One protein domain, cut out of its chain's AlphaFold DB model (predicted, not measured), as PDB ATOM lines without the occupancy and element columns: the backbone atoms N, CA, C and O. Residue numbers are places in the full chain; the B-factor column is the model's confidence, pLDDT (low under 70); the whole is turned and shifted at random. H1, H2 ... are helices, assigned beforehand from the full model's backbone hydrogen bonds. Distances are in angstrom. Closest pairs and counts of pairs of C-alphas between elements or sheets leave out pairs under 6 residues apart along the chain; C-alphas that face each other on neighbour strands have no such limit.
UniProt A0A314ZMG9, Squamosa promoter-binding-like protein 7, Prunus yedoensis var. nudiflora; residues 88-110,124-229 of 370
ATOM      1  N   LYS A  88     237.539 331.518 111.179       92.38
ATOM      2  CA  LYS A  88     237.433 330.595 110.048       92.38
ATOM      3  C   LYS A  88     238.577 329.582 110.021       92.38
ATOM      4  O   LYS A  88     238.341 328.424 109.693       92.38
ATOM      5  N   GLU A  89     239.789 330.010 110.358       94.00
ATOM      6  CA  GLU A  89     240.988 329.177 110.380       94.00
ATOM      7  C   GLU A  89     240.870 328.092 111.458       94.00
ATOM      8  O   GLU A  89     241.051 326.911 111.161       94.00
ATOM      9  N   VAL A  90     240.465 328.466 112.679       94.69
ATOM     10  CA  VAL A  90     240.227 327.506 113.768       94.69
ATOM     11  C   VAL A  90     239.088 326.545 113.433       94.69
ATOM     12  O   VAL A  90     239.226 325.344 113.655       94.69
ATOM     13  N   CYS A  91     237.977 327.028 112.872       93.88
ATOM     14  CA  CYS A  91     236.870 326.151 112.488       93.88
ATOM     15  C   CYS A  91     237.261 325.177 111.361       93.88
ATOM     16  O   CYS A  91     236.893 324.006 111.413       93.88
ATOM     17  N   ALA A  92     238.041 325.614 110.366       94.94
ATOM     18  CA  ALA A  92     238.542 324.739 109.302       94.94
ATOM     19  C   ALA A  92     239.490 323.650 109.839       94.94
ATOM     20  O   ALA A  92     239.447 322.495 109.400       94.94
ATOM     21  N   GLU A  93     240.316 323.999 110.823       95.50
ATOM     22  CA  GLU A  93     241.179 323.050 111.512       95.50
ATOM     23  C   GLU A  93     240.369 322.063 112.364       95.50
ATOM     24  O   GLU A  93     240.561 320.855 112.236       95.50
ATOM     25  N   MET A  94     239.389 322.537 113.143       94.94
ATOM     26  CA  MET A  94     238.506 321.679 113.940       94.94
ATOM     27  C   MET A  94     237.719 320.690 113.066       94.94
ATOM     28  O   MET A  94     237.653 319.508 113.398       94.94
ATOM     29  N   ASN A  95     237.222 321.126 111.903       93.12
ATOM     30  CA  ASN A  95     236.586 320.249 110.911       93.12
ATOM     31  C   ASN A  95     237.551 319.167 110.389       93.12
ATOM     32  O   ASN A  95     237.149 318.032 110.140       93.12
ATOM     33  N   THR A  96     238.839 319.495 110.245       93.12
ATOM     34  CA  THR A  96     239.878 318.528 109.849       93.12
ATOM     35  C   THR A  96     240.150 317.513 110.965       93.12
ATOM     36  O   THR A  96     240.350 316.333 110.680       93.12
ATOM     37  N   ILE A  97     240.126 317.946 112.230       93.06
ATOM     38  CA  ILE A  97     240.249 317.061 113.398       93.06
ATOM     39  C   ILE A  97     239.031 316.126 113.480       93.06
ATOM     40  O   ILE A  97     239.219 314.918 113.616       93.06
ATOM     41  N   GLN A  98     237.812 316.658 113.321       91.50
ATOM     42  CA  GLN A  98     236.571 315.875 113.298       91.50
ATOM     43  C   GLN A  98     236.603 314.807 112.204       91.50
ATOM     44  O   GLN A  98     236.425 313.627 112.489       91.50
ATOM     45  N   LYS A  99     236.916 315.204 110.966       90.31
ATOM     46  CA  LYS A  99     236.977 314.283 109.831       90.31
ATOM     47  C   LYS A  99     237.970 313.139 110.067       90.31
ATOM     48  O   LYS A  99     237.626 311.988 109.832       90.31
ATOM     49  N   ARG A 100     239.173 313.424 110.585       88.62
ATOM     50  CA  ARG A 100     240.161 312.375 110.915       88.62
ATOM     51  C   ARG A 100     239.694 311.458 112.049       88.62
ATOM     52  O   ARG A 100     239.974 310.262 112.009       88.62
ATOM     53  N   TYR A 101     239.004 312.011 113.049       85.56
ATOM     54  CA  TYR A 101     238.399 311.236 114.130       85.56
ATOM     55  C   TYR A 101     237.360 310.260 113.557       85.56
ATOM     56  O   TYR A 101     237.484 309.058 113.767       85.56
ATOM     57  N   GLU A 102     236.424 310.738 112.734       84.81
ATOM     58  CA  GLU A 102     235.402 309.922 112.061       84.81
ATOM     59  C   GLU A 102     236.007 308.850 111.129       84.81
ATOM     60  O   GLU A 102     235.682 307.668 111.258       84.81
ATOM     61  N   GLU A 103     236.950 309.229 110.256       83.12
ATOM     62  CA  GLU A 103     237.642 308.324 109.320       83.12
ATOM     63  C   GLU A 103     238.354 307.162 110.030       83.12
ATOM     64  O   GLU A 103     238.385 306.037 109.517       83.12
ATOM     65  N   SER A 104     238.901 307.401 111.229       77.00
ATOM     66  CA  SER A 104     239.575 306.354 112.000       77.00
ATOM     67  C   SER A 104     238.637 305.210 112.405       77.00
ATOM     68  O   SER A 104     239.031 304.041 112.361       77.00
ATOM     69  N   PHE A 105     237.365 305.517 112.683       67.06
ATOM     70  CA  PHE A 105     236.349 304.510 112.984       67.06
ATOM     71  C   PHE A 105     235.819 303.820 111.728       67.06
ATOM     72  O   PHE A 105     235.505 302.633 111.797       67.06
ATOM     73  N   SER A 106     235.765 304.494 110.573       62.00
ATOM     74  CA  SER A 106     235.403 303.847 109.298       62.00
ATOM     75  C   SER A 106     236.387 302.727 108.934       62.00
ATOM     76  O   SER A 106     235.975 301.633 108.542       62.00
ATOM     77  N   LEU A 107     237.687 302.962 109.146       57.59
ATOM     78  CA  LEU A 107     238.742 301.963 108.939       57.59
ATOM     79  C   LEU A 107     238.647 300.782 109.920       57.59
ATOM     80  O   LEU A 107     238.965 299.649 109.553       57.59
ATOM     81  N   GLN A 108     238.190 301.020 111.153       51.56
ATOM     82  CA  GLN A 108     238.010 299.970 112.161       51.56
ATOM     83  C   GLN A 108     236.702 299.179 111.959       51.56
ATOM     84  O   GLN A 108     236.693 297.957 112.111       51.56
ATOM     85  N   GLY A 109     235.621 299.843 111.535       49.69
ATOM     86  CA  GLY A 109     234.322 299.231 111.229       49.69
ATOM     87  C   GLY A 109     234.360 298.263 110.043       49.69
ATOM     88  O   GLY A 109     233.658 297.255 110.055       49.69
ATOM     89  N   SER A 110     235.263 298.484 109.079       45.34
ATOM     90  CA  SER A 110     235.500 297.573 107.945       45.34
ATOM     91  C   SER A 110     235.945 296.154 108.345       45.34
ATOM     92  O   SER A 110     235.967 295.272 107.488       45.34
ATOM     93  N   ALA A 124     227.492 302.942 120.457       66.69
ATOM     94  CA  ALA A 124     228.845 303.239 119.998       66.69
ATOM     95  C   ALA A 124     228.949 304.598 119.279       66.69
ATOM     96  O   ALA A 124     229.952 305.293 119.442       66.69
ATOM     97  N   SER A 125     227.936 305.010 118.506       70.50
ATOM     98  CA  SER A 125     227.906 306.352 117.902       70.50
ATOM     99  C   SER A 125     227.744 307.444 118.962       70.50
ATOM    100  O   SER A 125     228.456 308.447 118.932       70.50
ATOM    101  N   SER A 126     226.860 307.229 119.937       72.50
ATOM    102  CA  SER A 126     226.592 308.180 121.022       72.50
ATOM    103  C   SER A 126     227.845 308.437 121.867       72.50
ATOM    104  O   SER A 126     228.218 309.589 122.083       72.50
ATOM    105  N   LEU A 127     228.569 307.379 122.250       74.94
ATOM    106  CA  LEU A 127     229.837 307.482 122.984       74.94
ATOM    107  C   LEU A 127     230.920 308.248 122.202       74.94
ATOM    108  O   LEU A 127     231.643 309.050 122.795       74.94
ATOM    109  N   ARG A 128     231.012 308.066 120.874       77.38
ATOM    110  CA  ARG A 128     231.945 308.827 120.014       77.38
ATOM    111  C   ARG A 128     231.613 310.318 119.993       77.38
ATOM    112  O   ARG A 128     232.510 311.144 120.143       77.38
ATOM    113  N   HIS A 129     230.336 310.675 119.838       79.75
ATOM    114  CA  HIS A 129     229.915 312.078 119.862       79.75
ATOM    115  C   HIS A 129     230.168 312.727 121.229       79.75
ATOM    116  O   HIS A 129     230.619 313.872 121.269       79.75
ATOM    117  N   THR A 130     229.971 312.000 122.333       84.38
ATOM    118  CA  THR A 130     230.317 312.467 123.687       84.38
ATOM    119  C   THR A 130     231.820 312.708 123.839       84.38
ATOM    120  O   THR A 130     232.223 313.805 124.219       84.38
ATOM    121  N   ALA A 131     232.670 311.746 123.465       85.75
ATOM    122  CA  ALA A 131     234.123 311.900 123.567       85.75
ATOM    123  C   ALA A 131     234.658 313.062 122.704       85.75
ATOM    124  O   ALA A 131     235.502 313.840 123.148       85.75
ATOM    125  N   PHE A 132     234.138 313.238 121.484       89.00
ATOM    126  CA  PHE A 132     234.513 314.379 120.644       89.00
ATOM    127  C   PHE A 132     234.005 315.717 121.207       89.00
ATOM    128  O   PHE A 132     234.702 316.729 121.132       89.00
ATOM    129  N   SER A 133     232.827 315.716 121.834       90.38
ATOM    130  CA  SER A 133     232.259 316.878 122.526       90.38
ATOM    131  C   SER A 133     233.127 317.351 123.698       90.38
ATOM    132  O   SER A 133     233.279 318.557 123.895       90.38
ATOM    133  N   GLU A 134     233.757 316.437 124.441       90.44
ATOM    134  CA  GLU A 134     234.724 316.791 125.490       90.44
ATOM    135  C   GLU A 134     235.974 317.477 124.915       90.44
ATOM    136  O   GLU A 134     236.406 318.507 125.440       90.44
ATOM    137  N   VAL A 135     236.506 316.977 123.792       90.94
ATOM    138  CA  VAL A 135     237.650 317.589 123.089       90.94
ATOM    139  C   VAL A 135     237.300 318.980 122.548       90.94
ATOM    140  O   VAL A 135     238.093 319.911 122.705       90.94
ATOM    141  N   ILE A 136     236.105 319.153 121.962       93.69
ATOM    142  CA  ILE A 136     235.584 320.469 121.551       93.69
ATOM    143  C   ILE A 136     235.583 321.430 122.742       93.69
ATOM    144  O   ILE A 136     236.040 322.566 122.609       93.69
ATOM    145  N   LEU A 137     235.087 320.991 123.901       91.94
ATOM    146  CA  LEU A 137     234.991 321.832 125.090       91.94
ATOM    147  C   LEU A 137     236.355 322.249 125.636       91.94
ATOM    148  O   LEU A 137     236.520 323.419 125.984       91.94
ATOM    149  N   ASP A 138     237.335 321.350 125.668       91.62
ATOM    150  CA  ASP A 138     238.681 321.676 126.149       91.62
ATOM    151  C   ASP A 138     239.403 322.667 125.240       91.62
ATOM    152  O   ASP A 138     239.972 323.654 125.717       91.62
ATOM    153  N   ILE A 139     239.302 322.466 123.924       93.88
ATOM    154  CA  ILE A 139     239.800 323.419 122.931       93.88
ATOM    155  C   ILE A 139     239.081 324.765 123.093       93.88
ATOM    156  O   ILE A 139     239.729 325.809 123.165       93.88
ATOM    157  N   ALA A 140     237.753 324.766 123.216       93.62
ATOM    158  CA  ALA A 140     236.965 325.987 123.341       93.62
ATOM    159  C   ALA A 140     237.286 326.779 124.619       93.62
ATOM    160  O   ALA A 140     237.451 327.999 124.557       93.62
ATOM    161  N   TRP A 141     237.427 326.118 125.771       90.31
ATOM    162  CA  TRP A 141     237.803 326.781 127.025       90.31
ATOM    163  C   TRP A 141     239.203 327.396 126.979       90.31
ATOM    164  O   TRP A 141     239.401 328.454 127.575       90.31
ATOM    165  N   LEU A 142     240.144 326.790 126.252       90.56
ATOM    166  CA  LEU A 142     241.508 327.306 126.098       90.56
ATOM    167  C   LEU A 142     241.661 328.351 124.985       90.56
ATOM    168  O   LEU A 142     242.549 329.200 125.058       90.56
ATOM    169  N   LEU A 143     240.786 328.347 123.979       92.06
ATOM    170  CA  LEU A 143     240.676 329.424 122.990       92.06
ATOM    171  C   LEU A 143     239.982 330.673 123.553       92.06
ATOM    172  O   LEU A 143     240.208 331.779 123.056       92.06
ATOM    173  N   LYS A 144     239.168 330.530 124.607       89.44
ATOM    174  CA  LYS A 144     238.568 331.663 125.316       89.44
ATOM    175  C   LYS A 144     239.663 332.532 125.943       89.44
ATOM    176  O   LYS A 144     240.380 332.100 126.843       89.44
ATOM    177  N   LYS A 145     239.749 333.794 125.511       84.19
ATOM    178  CA  LYS A 145     240.717 334.763 126.044       84.19
ATOM    179  C   LYS A 145     240.569 334.906 127.575       84.19
ATOM    180  O   LYS A 145     239.447 335.149 128.035       84.19
ATOM    181  N   PRO A 146     241.660 334.808 128.364       78.69
ATOM    182  CA  PRO A 146     241.617 335.015 129.810       78.69
ATOM    183  C   PRO A 146     241.024 336.384 130.172       78.69
ATOM    184  O   PRO A 146     241.455 337.418 129.662       78.69
ATOM    185  N   SER A 147     240.013 336.392 131.041       69.75
ATOM    186  CA  SER A 147     239.258 337.601 131.385       69.75
ATOM    187  C   SER A 147     239.729 338.245 132.688       69.75
ATOM    188  O   SER A 147     239.734 337.557 133.712       69.75
ATOM    189  N   SER A 148     239.904 339.574 132.645       57.97
ATOM    190  CA  SER A 148     239.639 340.551 133.722       57.97
ATOM    191  C   SER A 148     239.298 339.981 135.106       57.97
ATOM    192  O   SER A 148     240.048 340.036 136.073       57.97
ATOM    193  N   GLU A 149     238.082 339.447 135.158       54.62
ATOM    194  CA  GLU A 149     237.294 339.206 136.364       54.62
ATOM    195  C   GLU A 149     237.579 337.848 137.039       54.62
ATOM    196  O   GLU A 149     237.084 337.603 138.133       54.62
ATOM    197  N   ASN A 150     238.345 336.949 136.404       53.84
ATOM    198  CA  ASN A 150     238.492 335.546 136.841       53.84
ATOM    199  C   ASN A 150     239.929 335.145 137.239       53.84
ATOM    200  O   ASN A 150     240.195 333.965 137.468       53.84
ATOM    201  N   PHE A 151     240.864 336.097 137.333       51.91
ATOM    202  CA  PHE A 151     242.295 335.812 137.522       51.91
ATOM    203  C   PHE A 151     242.692 335.209 138.882       51.91
ATOM    204  O   PHE A 151     243.802 334.709 139.016       51.91
ATOM    205  N   GLN A 152     241.800 335.178 139.877       51.72
ATOM    206  CA  GLN A 152     242.079 334.557 141.184       51.72
ATOM    207  C   GLN A 152     242.080 333.014 141.166       51.72
ATOM    208  O   GLN A 152     242.339 332.385 142.192       51.72
ATOM    209  N   ARG A 153     241.768 332.371 140.032       60.62
ATOM    210  CA  ARG A 153     241.714 330.906 139.947       60.62
ATOM    211  C   ARG A 153     243.108 330.306 139.736       60.62
ATOM    212  O   ARG A 153     243.579 330.203 138.607       60.62
ATOM    213  N   ILE A 154     243.711 329.840 140.830       62.25
ATOM    214  CA  ILE A 154     244.836 328.890 140.804       62.25
ATOM    215  C   ILE A 154     244.442 327.689 139.931       62.25
ATOM    216  O   ILE A 154     243.339 327.153 140.076       62.25
ATOM    217  N   MET A 155     245.331 327.263 139.031       74.38
ATOM    218  CA  MET A 155     245.120 326.036 138.259       74.38
ATOM    219  C   MET A 155     245.275 324.816 139.161       74.38
ATOM    220  O   MET A 155     246.281 324.674 139.854       74.38
ATOM    221  N   THR A 156     244.309 323.901 139.128       81.94
ATOM    222  CA  THR A 156     244.445 322.617 139.826       81.94
ATOM    223  C   THR A 156     245.407 321.694 139.073       81.94
ATOM    224  O   THR A 156     245.515 321.774 137.849       81.94
ATOM    225  N   VAL A 157     246.045 320.749 139.773       83.62
ATOM    226  CA  VAL A 157     246.884 319.703 139.143       83.62
ATOM    227  C   VAL A 157     246.118 318.977 138.028       83.62
ATOM    228  O   VAL A 157     246.627 318.817 136.924       83.62
ATOM    229  N   SER A 158     244.840 318.661 138.256       85.00
ATOM    230  CA  SER A 158     243.958 318.067 137.243       85.00
ATOM    231  C   SER A 158     243.739 318.943 135.999       85.00
ATOM    232  O   SER A 158     243.589 318.407 134.904       85.00
ATOM    233  N   GLN A 159     243.749 320.275 136.125       85.88
ATOM    234  CA  GLN A 159     243.690 321.190 134.976       85.88
ATOM    235  C   GLN A 159     245.023 321.222 134.222       85.88
ATOM    236  O   GLN A 159     245.013 321.152 132.997       85.88
ATOM    237  N   ILE A 160     246.158 321.253 134.932       87.44
ATOM    238  CA  ILE A 160     247.499 321.172 134.323       87.44
ATOM    239  C   ILE A 160     247.629 319.870 133.514       87.44
ATOM    240  O   ILE A 160     247.998 319.907 132.342       87.44
ATOM    241  N   GLN A 161     247.246 318.730 134.096       89.56
ATOM    242  CA  GLN A 161     247.251 317.426 133.425       89.56
ATOM    243  C   GLN A 161     246.350 317.410 132.185       89.56
ATOM    244  O   GLN A 161     246.786 316.995 131.113       89.56
ATOM    245  N   ARG A 162     245.116 317.920 132.290       90.88
ATOM    246  CA  ARG A 162     244.184 318.014 131.154       90.88
ATOM    247  C   ARG A 162     244.746 318.873 130.016       90.88
ATOM    248  O   ARG A 162     244.617 318.506 128.851       90.88
ATOM    249  N   PHE A 163     245.440 319.965 130.341       90.38
ATOM    250  CA  PHE A 163     246.108 320.809 129.345       90.38
ATOM    251  C   PHE A 163     247.341 320.122 128.739       90.38
ATOM    252  O   PHE A 163     247.538 320.215 127.530       90.38
ATOM    253  N   ASN A 164     248.119 319.369 129.524       92.25
ATOM    254  CA  ASN A 164     249.224 318.544 129.019       92.25
ATOM    255  C   ASN A 164     248.741 317.506 127.998       92.25
ATOM    256  O   ASN A 164     249.327 317.389 126.920       92.25
ATOM    257  N   TYR A 165     247.648 316.792 128.296       92.69
ATOM    258  CA  TYR A 165     247.042 315.849 127.352       92.69
ATOM    259  C   TYR A 165     246.557 316.547 126.077       92.69
ATOM    260  O   TYR A 165     246.864 316.074 124.981       92.69
ATOM    261  N   LEU A 166     245.869 317.691 126.192       93.62
ATOM    262  CA  LEU A 166     245.381 318.410 125.015       93.62
ATOM    263  C   LEU A 166     246.523 318.969 124.155       93.62
ATOM    264  O   LEU A 166     246.491 318.814 122.937       93.62
ATOM    265  N   LEU A 167     247.546 319.591 124.749       93.69
ATOM    266  CA  LEU A 167     248.694 320.101 123.994       93.69
ATOM    267  C   LEU A 167     249.429 318.965 123.277       93.69
ATOM    268  O   LEU A 167     249.744 319.107 122.098       93.69
ATOM    269  N   ASN A 168     249.639 317.824 123.942       94.06
ATOM    270  CA  ASN A 168     250.234 316.646 123.314       94.06
ATOM    271  C   ASN A 168     249.384 316.131 122.136       94.06
ATOM    272  O   ASN A 168     249.918 315.837 121.064       94.06
ATOM    273  N   PHE A 169     248.058 316.079 122.297       92.25
ATOM    274  CA  PHE A 169     247.119 315.717 121.232       92.25
ATOM    275  C   PHE A 169     247.200 316.686 120.041       92.25
ATOM    276  O   PHE A 169     247.424 316.247 118.911       92.25
ATOM    277  N   LEU A 170     247.110 317.998 120.286       93.19
ATOM    278  CA  LEU A 170     247.213 319.046 119.262       93.19
ATOM    279  C   LEU A 170     248.572 319.006 118.537       93.19
ATOM    280  O   LEU A 170     248.628 319.108 117.311       93.19
ATOM    281  N   ILE A 171     249.671 318.788 119.263       92.12
ATOM    282  CA  ILE A 171     251.007 318.590 118.683       92.12
ATOM    283  C   ILE A 171     251.027 317.355 117.771       92.12
ATOM    284  O   ILE A 171     251.478 317.463 116.624       92.12
ATOM    285  N   SER A 172     250.504 316.220 118.249       90.31
ATOM    286  CA  SER A 172     250.520 314.918 117.562       90.31
ATOM    287  C   SER A 172     249.702 314.918 116.269       90.31
ATOM    288  O   SER A 172     250.179 314.457 115.233       90.31
ATOM    289  N   ILE A 173     248.506 315.519 116.276       89.94
ATOM    290  CA  ILE A 173     247.675 315.673 115.066       89.94
ATOM    291  C   ILE A 173     248.198 316.761 114.109       89.94
ATOM    292  O   ILE A 173     247.609 316.980 113.045       89.94
ATOM    293  N   LYS A 174     249.314 317.416 114.466       90.44
ATOM    294  CA  LYS A 174     249.931 318.555 113.768       90.44
ATOM    295  C   LYS A 174     248.987 319.747 113.629       90.44
ATOM    296  O   LYS A 174     249.010 320.433 112.613       90.44
ATOM    297  N   SER A 175     248.191 319.997 114.663       91.81
ATOM    298  CA  SER A 175     247.439 321.237 114.764       91.81
ATOM    299  C   SER A 175     248.402 322.413 114.956       91.81
ATOM    300  O   SER A 175     249.354 322.311 115.737       91.81
ATOM    301  N   THR A 176     248.200 323.501 114.215       91.06
ATOM    302  CA  THR A 176     249.039 324.706 114.225       91.06
ATOM    303  C   THR A 176     248.267 325.928 114.708       91.06
ATOM    304  O   THR A 176     248.697 326.540 115.684       91.06
ATOM    305  N   THR A 177     247.120 326.263 114.111       92.94
ATOM    306  CA  THR A 177     246.387 327.505 114.421       92.94
ATOM    307  C   THR A 177     245.706 327.461 115.791       92.94
ATOM    308  O   THR A 177     245.817 328.415 116.566       92.94
ATOM    309  N   ILE A 178     245.043 326.354 116.140       94.75
ATOM    310  CA  ILE A 178     244.498 326.119 117.484       94.75
ATOM    311  C   ILE A 178     245.644 326.080 118.497       94.75
ATOM    312  O   ILE A 178     245.588 326.786 119.503       94.75
ATOM    313  N   LEU A 179     246.702 325.306 118.221       94.31
ATOM    314  CA  LEU A 179     247.857 325.175 119.116       94.31
ATOM    315  C   LEU A 179     248.517 326.532 119.414       94.31
ATOM    316  O   LEU A 179     248.890 326.788 120.559       94.31
ATOM    317  N   GLU A 180     248.632 327.416 118.421       92.00
ATOM    318  CA  GLU A 180     249.138 328.776 118.598       92.00
ATOM    319  C   GLU A 180     248.266 329.599 119.549       92.00
ATOM    320  O   GLU A 180     248.764 330.095 120.563       92.00
ATOM    321  N   LYS A 181     246.963 329.704 119.270       92.19
ATOM    322  CA  LYS A 181     246.034 330.527 120.064       92.19
ATOM    323  C   LYS A 181     245.893 330.000 121.495       92.19
ATOM    324  O   LYS A 181     245.930 330.783 122.445       92.19
ATOM    325  N   VAL A 182     245.828 328.677 121.663       92.81
ATOM    326  CA  VAL A 182     245.862 328.005 122.972       92.81
ATOM    327  C   VAL A 182     247.157 328.333 123.719       92.81
ATOM    328  O   VAL A 182     247.100 328.726 124.883       92.81
ATOM    329  N   SER A 183     248.320 328.260 123.061       90.94
ATOM    330  CA  SER A 183     249.614 328.572 123.692       90.94
ATOM    331  C   SER A 183     249.727 330.043 124.111       90.94
ATOM    332  O   SER A 183     250.254 330.333 125.183       90.94
ATOM    333  N   GLN A 184     249.205 330.981 123.311       89.88
ATOM    334  CA  GLN A 184     249.178 332.413 123.640       89.88
ATOM    335  C   GLN A 184     248.263 332.717 124.841       89.88
ATOM    336  O   GLN A 184     248.647 333.472 125.743       89.88
ATOM    337  N   ASN A 185     247.079 332.099 124.895       89.31
ATOM    338  CA  ASN A 185     246.152 332.233 126.022       89.31
ATOM    339  C   ASN A 185     246.710 331.597 127.304       89.31
ATOM    340  O   ASN A 185     246.668 332.230 128.360       89.31
ATOM    341  N   LEU A 186     247.283 330.391 127.214       88.69
ATOM    342  CA  LEU A 186     247.955 329.728 128.335       88.69
ATOM    343  C   LEU A 186     249.125 330.556 128.855       88.69
ATOM    344  O   LEU A 186     249.231 330.754 130.061       88.69
ATOM    345  N   LYS A 187     249.956 331.111 127.966       88.38
ATOM    346  CA  LYS A 187     251.050 331.998 128.372       88.38
ATOM    347  C   LYS A 187     250.517 333.209 129.137       88.38
ATOM    348  O   LYS A 187     250.993 333.486 130.226       88.38
ATOM    349  N   THR A 188     249.481 333.870 128.620       86.81
ATOM    350  CA  THR A 188     248.838 335.004 129.307       86.81
ATOM    351  C   THR A 188     248.326 334.615 130.700       86.81
ATOM    352  O   THR A 188     248.446 335.389 131.647       86.81
ATOM    353  N   LEU A 189     247.767 333.412 130.849       84.50
ATOM    354  CA  LEU A 189     247.295 332.890 132.133       84.50
ATOM    355  C   LEU A 189     248.459 332.610 133.102       84.50
ATOM    356  O   LEU A 189     248.354 332.942 134.282       84.50
ATOM    357  N   MET A 190     249.569 332.053 132.612       80.88
ATOM    358  CA  MET A 190     250.765 331.763 133.410       80.88
ATOM    359  C   MET A 190     251.534 333.023 133.817       80.88
ATOM    360  O   MET A 190     251.875 333.153 134.988       80.88
ATOM    361  N   ASP A 191     251.741 333.971 132.896       81.44
ATOM    362  CA  ASP A 191     252.393 335.261 133.164       81.44
ATOM    363  C   ASP A 191     251.644 336.011 134.300       81.44
ATOM    364  O   ASP A 191     252.263 336.574 135.203       81.44
ATOM    365  N   ASN A 192     250.303 335.942 134.317       74.50
ATOM    366  CA  ASN A 192     249.469 336.485 135.401       74.50
ATOM    367  C   ASN A 192     249.586 335.700 136.724       74.50
ATOM    368  O   ASN A 192     249.449 336.288 137.795       74.50
ATOM    369  N   MET A 193     249.817 334.383 136.679       72.25
ATOM    370  CA  MET A 193     249.988 333.559 137.881       72.25
ATOM    371  C   MET A 193     251.342 333.817 138.549       72.25
ATOM    372  O   MET A 193     251.387 334.013 139.762       72.25
ATOM    373  N   GLU A 194     252.427 333.884 137.770       68.81
ATOM    374  CA  GLU A 194     253.781 334.139 138.284       68.81
ATOM    375  C   GLU A 194     253.891 335.520 138.957       68.81
ATOM    376  O   GLU A 194     254.589 335.659 139.962       68.81
ATOM    377  N   LEU A 195     253.116 336.513 138.495       57.97
ATOM    378  CA  LEU A 195     252.976 337.826 139.145       57.97
ATOM    379  C   LEU A 195     252.377 337.749 140.568       57.97
ATOM    380  O   LEU A 195     252.612 338.634 141.390       57.97
ATOM    381  N   HIS A 196     251.600 336.705 140.871       58.03
ATOM    382  CA  HIS A 196     250.948 336.502 142.168       58.03
ATOM    383  C   HIS A 196     251.644 335.457 143.058       58.03
ATOM    384  O   HIS A 196     251.431 335.466 144.270       58.03
ATOM    385  N   SER A 197     252.474 334.568 142.499       58.34
ATOM    386  CA  SER A 197     253.010 333.381 143.188       58.34
ATOM    387  C   SER A 197     254.524 333.421 143.447       58.34
ATOM    388  O   SER A 197     255.177 332.378 143.435       58.34
ATOM    389  N   ALA A 198     255.101 334.603 143.673       49.56
ATOM    390  CA  ALA A 198     256.550 334.860 143.697       49.56
ATOM    391  C   ALA A 198     257.378 334.164 144.813       49.56
ATOM    392  O   ALA A 198     258.496 334.595 145.088       49.56
ATOM    393  N   ASN A 199     256.854 333.134 145.494       48.41
ATOM    394  CA  ASN A 199     257.414 332.628 146.752       48.41
ATOM    395  C   ASN A 199     257.366 331.095 146.966       48.41
ATOM    396  O   ASN A 199     257.566 330.658 148.098       48.41
ATOM    397  N   ASP A 200     257.129 330.276 145.931       53.00
ATOM    398  CA  ASP A 200     257.331 328.814 146.012       53.00
ATOM    399  C   ASP A 200     258.258 328.322 144.887       53.00
ATOM    400  O   ASP A 200     257.947 328.414 143.700       53.00
ATOM    401  N   GLY A 201     259.440 327.834 145.275       53.31
ATOM    402  CA  GLY A 201     260.507 327.422 144.358       53.31
ATOM    403  C   GLY A 201     260.337 326.017 143.773       53.31
ATOM    404  O   GLY A 201     261.202 325.561 143.021       53.31
ATOM    405  N   THR A 202     259.258 325.311 144.113       53.78
ATOM    406  CA  THR A 202     259.112 323.874 143.844       53.78
ATOM    407  C   THR A 202     258.221 323.616 142.626       53.78
ATOM    408  O   THR A 202     257.058 323.242 142.743       53.78
ATOM    409  N   SER A 203     258.766 323.823 141.422       65.88
ATOM    410  CA  SER A 203     258.018 323.610 140.172       65.88
ATOM    411  C   SER A 203     257.642 322.136 139.960       65.88
ATOM    412  O   SER A 203     258.488 321.288 139.640       65.88
ATOM    413  N   ASP A 204     256.349 321.860 140.125       79.56
ATOM    414  CA  ASP A 204     255.710 320.564 139.924       79.56
ATOM    415  C   ASP A 204     256.073 319.911 138.569       79.56
ATOM    416  O   ASP A 204     256.402 320.576 137.581       79.56
ATOM    417  N   ALA A 205     256.054 318.579 138.522       87.38
ATOM    418  CA  ALA A 205     256.388 317.813 137.325       87.38
ATOM    419  C   ALA A 205     255.410 318.093 136.172       87.38
ATOM    420  O   ALA A 205     255.863 318.319 135.045       87.38
ATOM    421  N   ASP A 206     254.104 318.168 136.451       85.56
ATOM    422  CA  ASP A 206     253.094 318.467 135.432       85.56
ATOM    423  C   ASP A 206     253.220 319.911 134.924       85.56
ATOM    424  O   ASP A 206     253.073 320.161 133.726       85.56
ATOM    425  N   MET A 207     253.581 320.860 135.797       86.69
ATOM    426  CA  MET A 207     253.857 322.252 135.414       86.69
ATOM    427  C   MET A 207     255.109 322.379 134.527       86.69
ATOM    428  O   MET A 207     255.117 323.141 133.557       86.69
ATOM    429  N   ARG A 208     256.173 321.612 134.807       88.81
ATOM    430  CA  ARG A 208     257.359 321.551 133.929       88.81
ATOM    431  C   ARG A 208     257.027 320.946 132.565       88.81
ATOM    432  O   ARG A 208     257.515 321.446 131.553       88.81
ATOM    433  N   LEU A 209     256.182 319.916 132.526       91.06
ATOM    434  CA  LEU A 209     255.703 319.322 131.277       91.06
ATOM    435  C   LEU A 209     254.869 320.321 130.452       91.06
ATOM    436  O   LEU A 209     255.089 320.434 129.244       91.06
ATOM    437  N   LEU A 210     254.015 321.116 131.106       90.81
ATOM    438  CA  LEU A 210     253.211 322.163 130.463       90.81
ATOM    439  C   LEU A 210     254.093 323.217 129.784       90.81
ATOM    440  O   LEU A 210     253.910 323.507 128.599       90.81
ATOM    441  N   LYS A 211     255.109 323.723 130.500       89.94
ATOM    442  CA  LYS A 211     256.096 324.665 129.943       89.94
ATOM    443  C   LYS A 211     256.813 324.076 128.720       89.94
ATOM    444  O   LYS A 211     256.873 324.734 127.684       89.94
ATOM    445  N   ASN A 212     257.256 322.817 128.789       91.12
ATOM    446  CA  ASN A 212     257.922 322.142 127.668       91.12
ATOM    447  C   ASN A 212     257.037 322.045 126.409       91.12
ATOM    448  O   ASN A 212     257.521 322.301 125.305       91.12
ATOM    449  N   TYR A 213     255.750 321.699 126.546       91.81
ATOM    450  CA  TYR A 213     254.834 321.644 125.398       91.81
ATOM    451  C   TYR A 213     254.564 323.030 124.794       91.81
ATOM    452  O   TYR A 213     254.505 323.163 123.570       91.81
ATOM    453  N   MET A 214     254.444 324.068 125.626       89.88
ATOM    454  CA  MET A 214     254.251 325.447 125.164       89.88
ATOM    455  C   MET A 214     255.483 326.009 124.441       89.88
ATOM    456  O   MET A 214     255.343 326.705 123.434       89.88
ATOM    457  N   ASP A 215     256.690 325.690 124.909       89.19
ATOM    458  CA  ASP A 215     257.922 326.100 124.232       89.19
ATOM    459  C   ASP A 215     258.122 325.344 122.910       89.19
ATOM    460  O   ASP A 215     258.430 325.971 121.896       89.19
ATOM    461  N   TYR A 216     257.808 324.042 122.861       88.44
ATOM    462  CA  TYR A 216     257.771 323.283 121.605       88.44
ATOM    463  C   TYR A 216     256.789 323.890 120.586       88.44
ATOM    464  O   TYR A 216     257.131 324.060 119.412       88.44
ATOM    465  N   ALA A 217     255.578 324.254 121.024       86.62
ATOM    466  CA  ALA A 217     254.581 324.903 120.173       86.62
ATOM    467  C   ALA A 217     255.095 326.234 119.596       86.62
ATOM    468  O   ALA A 217     254.948 326.489 118.397       86.62
ATOM    469  N   ARG A 218     255.753 327.049 120.432       85.56
ATOM    470  CA  ARG A 218     256.366 328.327 120.041       85.56
ATOM    471  C   ARG A 218     257.508 328.147 119.041       85.56
ATOM    472  O   ARG A 218     257.625 328.924 118.097       85.56
ATOM    473  N   ASP A 219     258.357 327.143 119.232       85.69
ATOM    474  CA  ASP A 219     259.503 326.916 118.352       85.69
ATOM    475  C   ASP A 219     259.086 326.383 116.976       85.69
ATOM    476  O   ASP A 219     259.676 326.797 115.978       85.69
ATOM    477  N   ARG A 220     258.005 325.588 116.875       77.81
ATOM    478  CA  ARG A 220     257.420 325.263 115.560       77.81
ATOM    479  C   ARG A 220     256.935 326.508 114.812       77.81
ATOM    480  O   ARG A 220     257.269 326.660 113.644       77.81
ATOM    481  N   GLN A 221     256.224 327.421 115.483       73.00
ATOM    482  CA  GLN A 221     255.727 328.660 114.856       73.00
ATOM    483  C   GLN A 221     256.866 329.497 114.257       73.00
ATOM    484  O   GLN A 221     256.716 330.066 113.179       73.00
ATOM    485  N   LYS A 222     258.027 329.561 114.926       75.38
ATOM    486  CA  LYS A 222     259.214 330.253 114.391       75.38
ATOM    487  C   LYS A 222     259.734 329.598 113.109       75.38
ATOM    488  O   LYS A 222     260.137 330.316 112.202       75.38
ATOM    489  N   ILE A 223     259.740 328.265 113.041       72.62
ATOM    490  CA  ILE A 223     260.205 327.512 111.866       72.62
ATOM    491  C   ILE A 223     259.250 327.742 110.688       72.62
ATOM    492  O   ILE A 223     259.702 328.144 109.615       72.62
ATOM    493  N   ASP A 224     257.944 327.577 110.914       65.25
ATOM    494  CA  ASP A 224     256.911 327.741 109.884       65.25
ATOM    495  C   ASP A 224     256.877 329.183 109.332       65.25
ATOM    496  O   ASP A 224     256.787 329.381 108.122       65.25
ATOM    497  N   ASN A 225     257.050 330.196 110.194       61.22
ATOM    498  CA  ASN A 225     257.098 331.609 109.789       61.22
ATOM    499  C   ASN A 225     258.439 332.046 109.172       61.22
ATOM    500  O   ASN A 225     258.488 333.051 108.465       61.22
ATOM    501  N   SER A 226     259.541 331.342 109.452       53.69
ATOM    502  CA  SER A 226     260.867 331.708 108.941       53.69
ATOM    503  C   SER A 226     261.129 331.179 107.531       53.69
ATOM    504  O   SER A 226     261.974 331.744 106.841       53.69
ATOM    505  N   GLY A 227     260.509 330.063 107.132       50.28
ATOM    506  CA  GLY A 227     260.803 329.379 105.864       50.28
ATOM    507  C   GLY A 227     262.223 328.794 105.750       50.28
ATOM    508  O   GLY A 227     262.563 328.217 104.718       50.28
ATOM    509  N   VAL A 228     263.060 328.916 106.789       43.69
ATOM    510  CA  VAL A 228     264.449 328.437 106.803       43.69
ATOM    511  C   VAL A 228     264.554 327.154 107.624       43.69
ATOM    512  O   VAL A 228     264.339 327.143 108.836       43.69
ATOM    513  N   LEU A 229     264.977 326.074 106.964       43.34
ATOM    514  CA  LEU A 229     265.437 324.843 107.607       43.34
ATOM    515  C   LEU A 229     266.775 325.087 108.328       43.34
ATOM    516  O   LEU A 229     267.844 324.835 107.775       43.34
TER     517      LEU A 229
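What this domain is: This is residues 88 to 110 and 124 to 229 of the 370 residues of the protein "Squamosa promoter-binding-like protein 7" of Prunus yedoensis var. nudiflora (UniProt A0A314ZMG9). Three helices, H3, H4 and H5, pack together with their centres in a triangle, and a second pair, H1 and H2, reaches out from this core like a two-pronged fork, its prongs side by side but only loosely together. The start of H1 and the end of H2 pack on H4, while at the far end of the longest axis the loop residues 198 to 203 stick out. The printed part has 129 residues with five named helices, in the order H1, H2, H3, H4, H5, and no named strand; the class is all helix. It is only just compact, close to loose, with a radius of gyration of the C-alphas of 16.6 A, and spans 57 by 41 by 28 A.

Where its parts are: H1 is residues 88 to 109, 31.5 A from first to last C-alpha, beginning at C-alpha 88 at (237.433, 330.595, 110.048). After the cut, H2 is residues 124 to 143, 28.9 A long. H3 is residues 157 to 172, 22.4 A long, with C-alpha 157 at (246.884, 319.703, 139.143). H4 is residues 177 to 194, 25.8 A long. H5 is residues 205 to 226, 31.9 A long, ending at C-alpha 226 at (260.867, 331.708, 108.941).

How they stand to each other: H4 is the hub, touching the four other helices. H1 touches it with residues 89 to 93 alone, the closest C-alphas being those of Val 90 and Ile 178, 5.8 A apart, at a steep tilt of 67 degrees, only just short of about perpendicular. H2 touches H4 with residues 139 to 143 alone, closest at the C-alphas of Leu 143 and Val 182, 5.4 A apart, at a steep tilt of 54 degrees. H1 and H2 are close but not clearly touching, 7.8 A between the closest C-alphas, Gln 98 and Phe 132, and run opposite ways at a shallow tilt of 25 degrees. H3 and H4 form a helical hairpin, at a shallow tilt of 29 degrees, with the C-alphas of Leu 170 and Leu 179 closest at 6.2 A. H3 and H5 touch at a shallow tilt of 30 degrees, running the same way, closest at the C-alphas of Asn 164 and Leu 210, 5.6 A apart. H4 and H5 touch at a steep tilt of 48 degrees, closest at the C-alphas of Ser 183 and Met 214, 5.8 A apart. H1 is apart from H3 and H5, and H2 from H5. In H2, H3, H4 and H5 every O i to N i+4 pair is within hydrogen-bond range; in H1, 17 of 18 are.

The domain as a whole: The two C-alphas farthest apart are those of Ser 110 and Asn 199, 56.7 A. Residues 111 to 123 are not printed, and C-alphas 110 and 124 are 14.9 A apart across the cut. The link from H2 to H3, residues 144 to 156, is long. The pLDDT is under 70 for residues 105 to 110, 124, 147 to 154, 194 to 203 and 224 to 229.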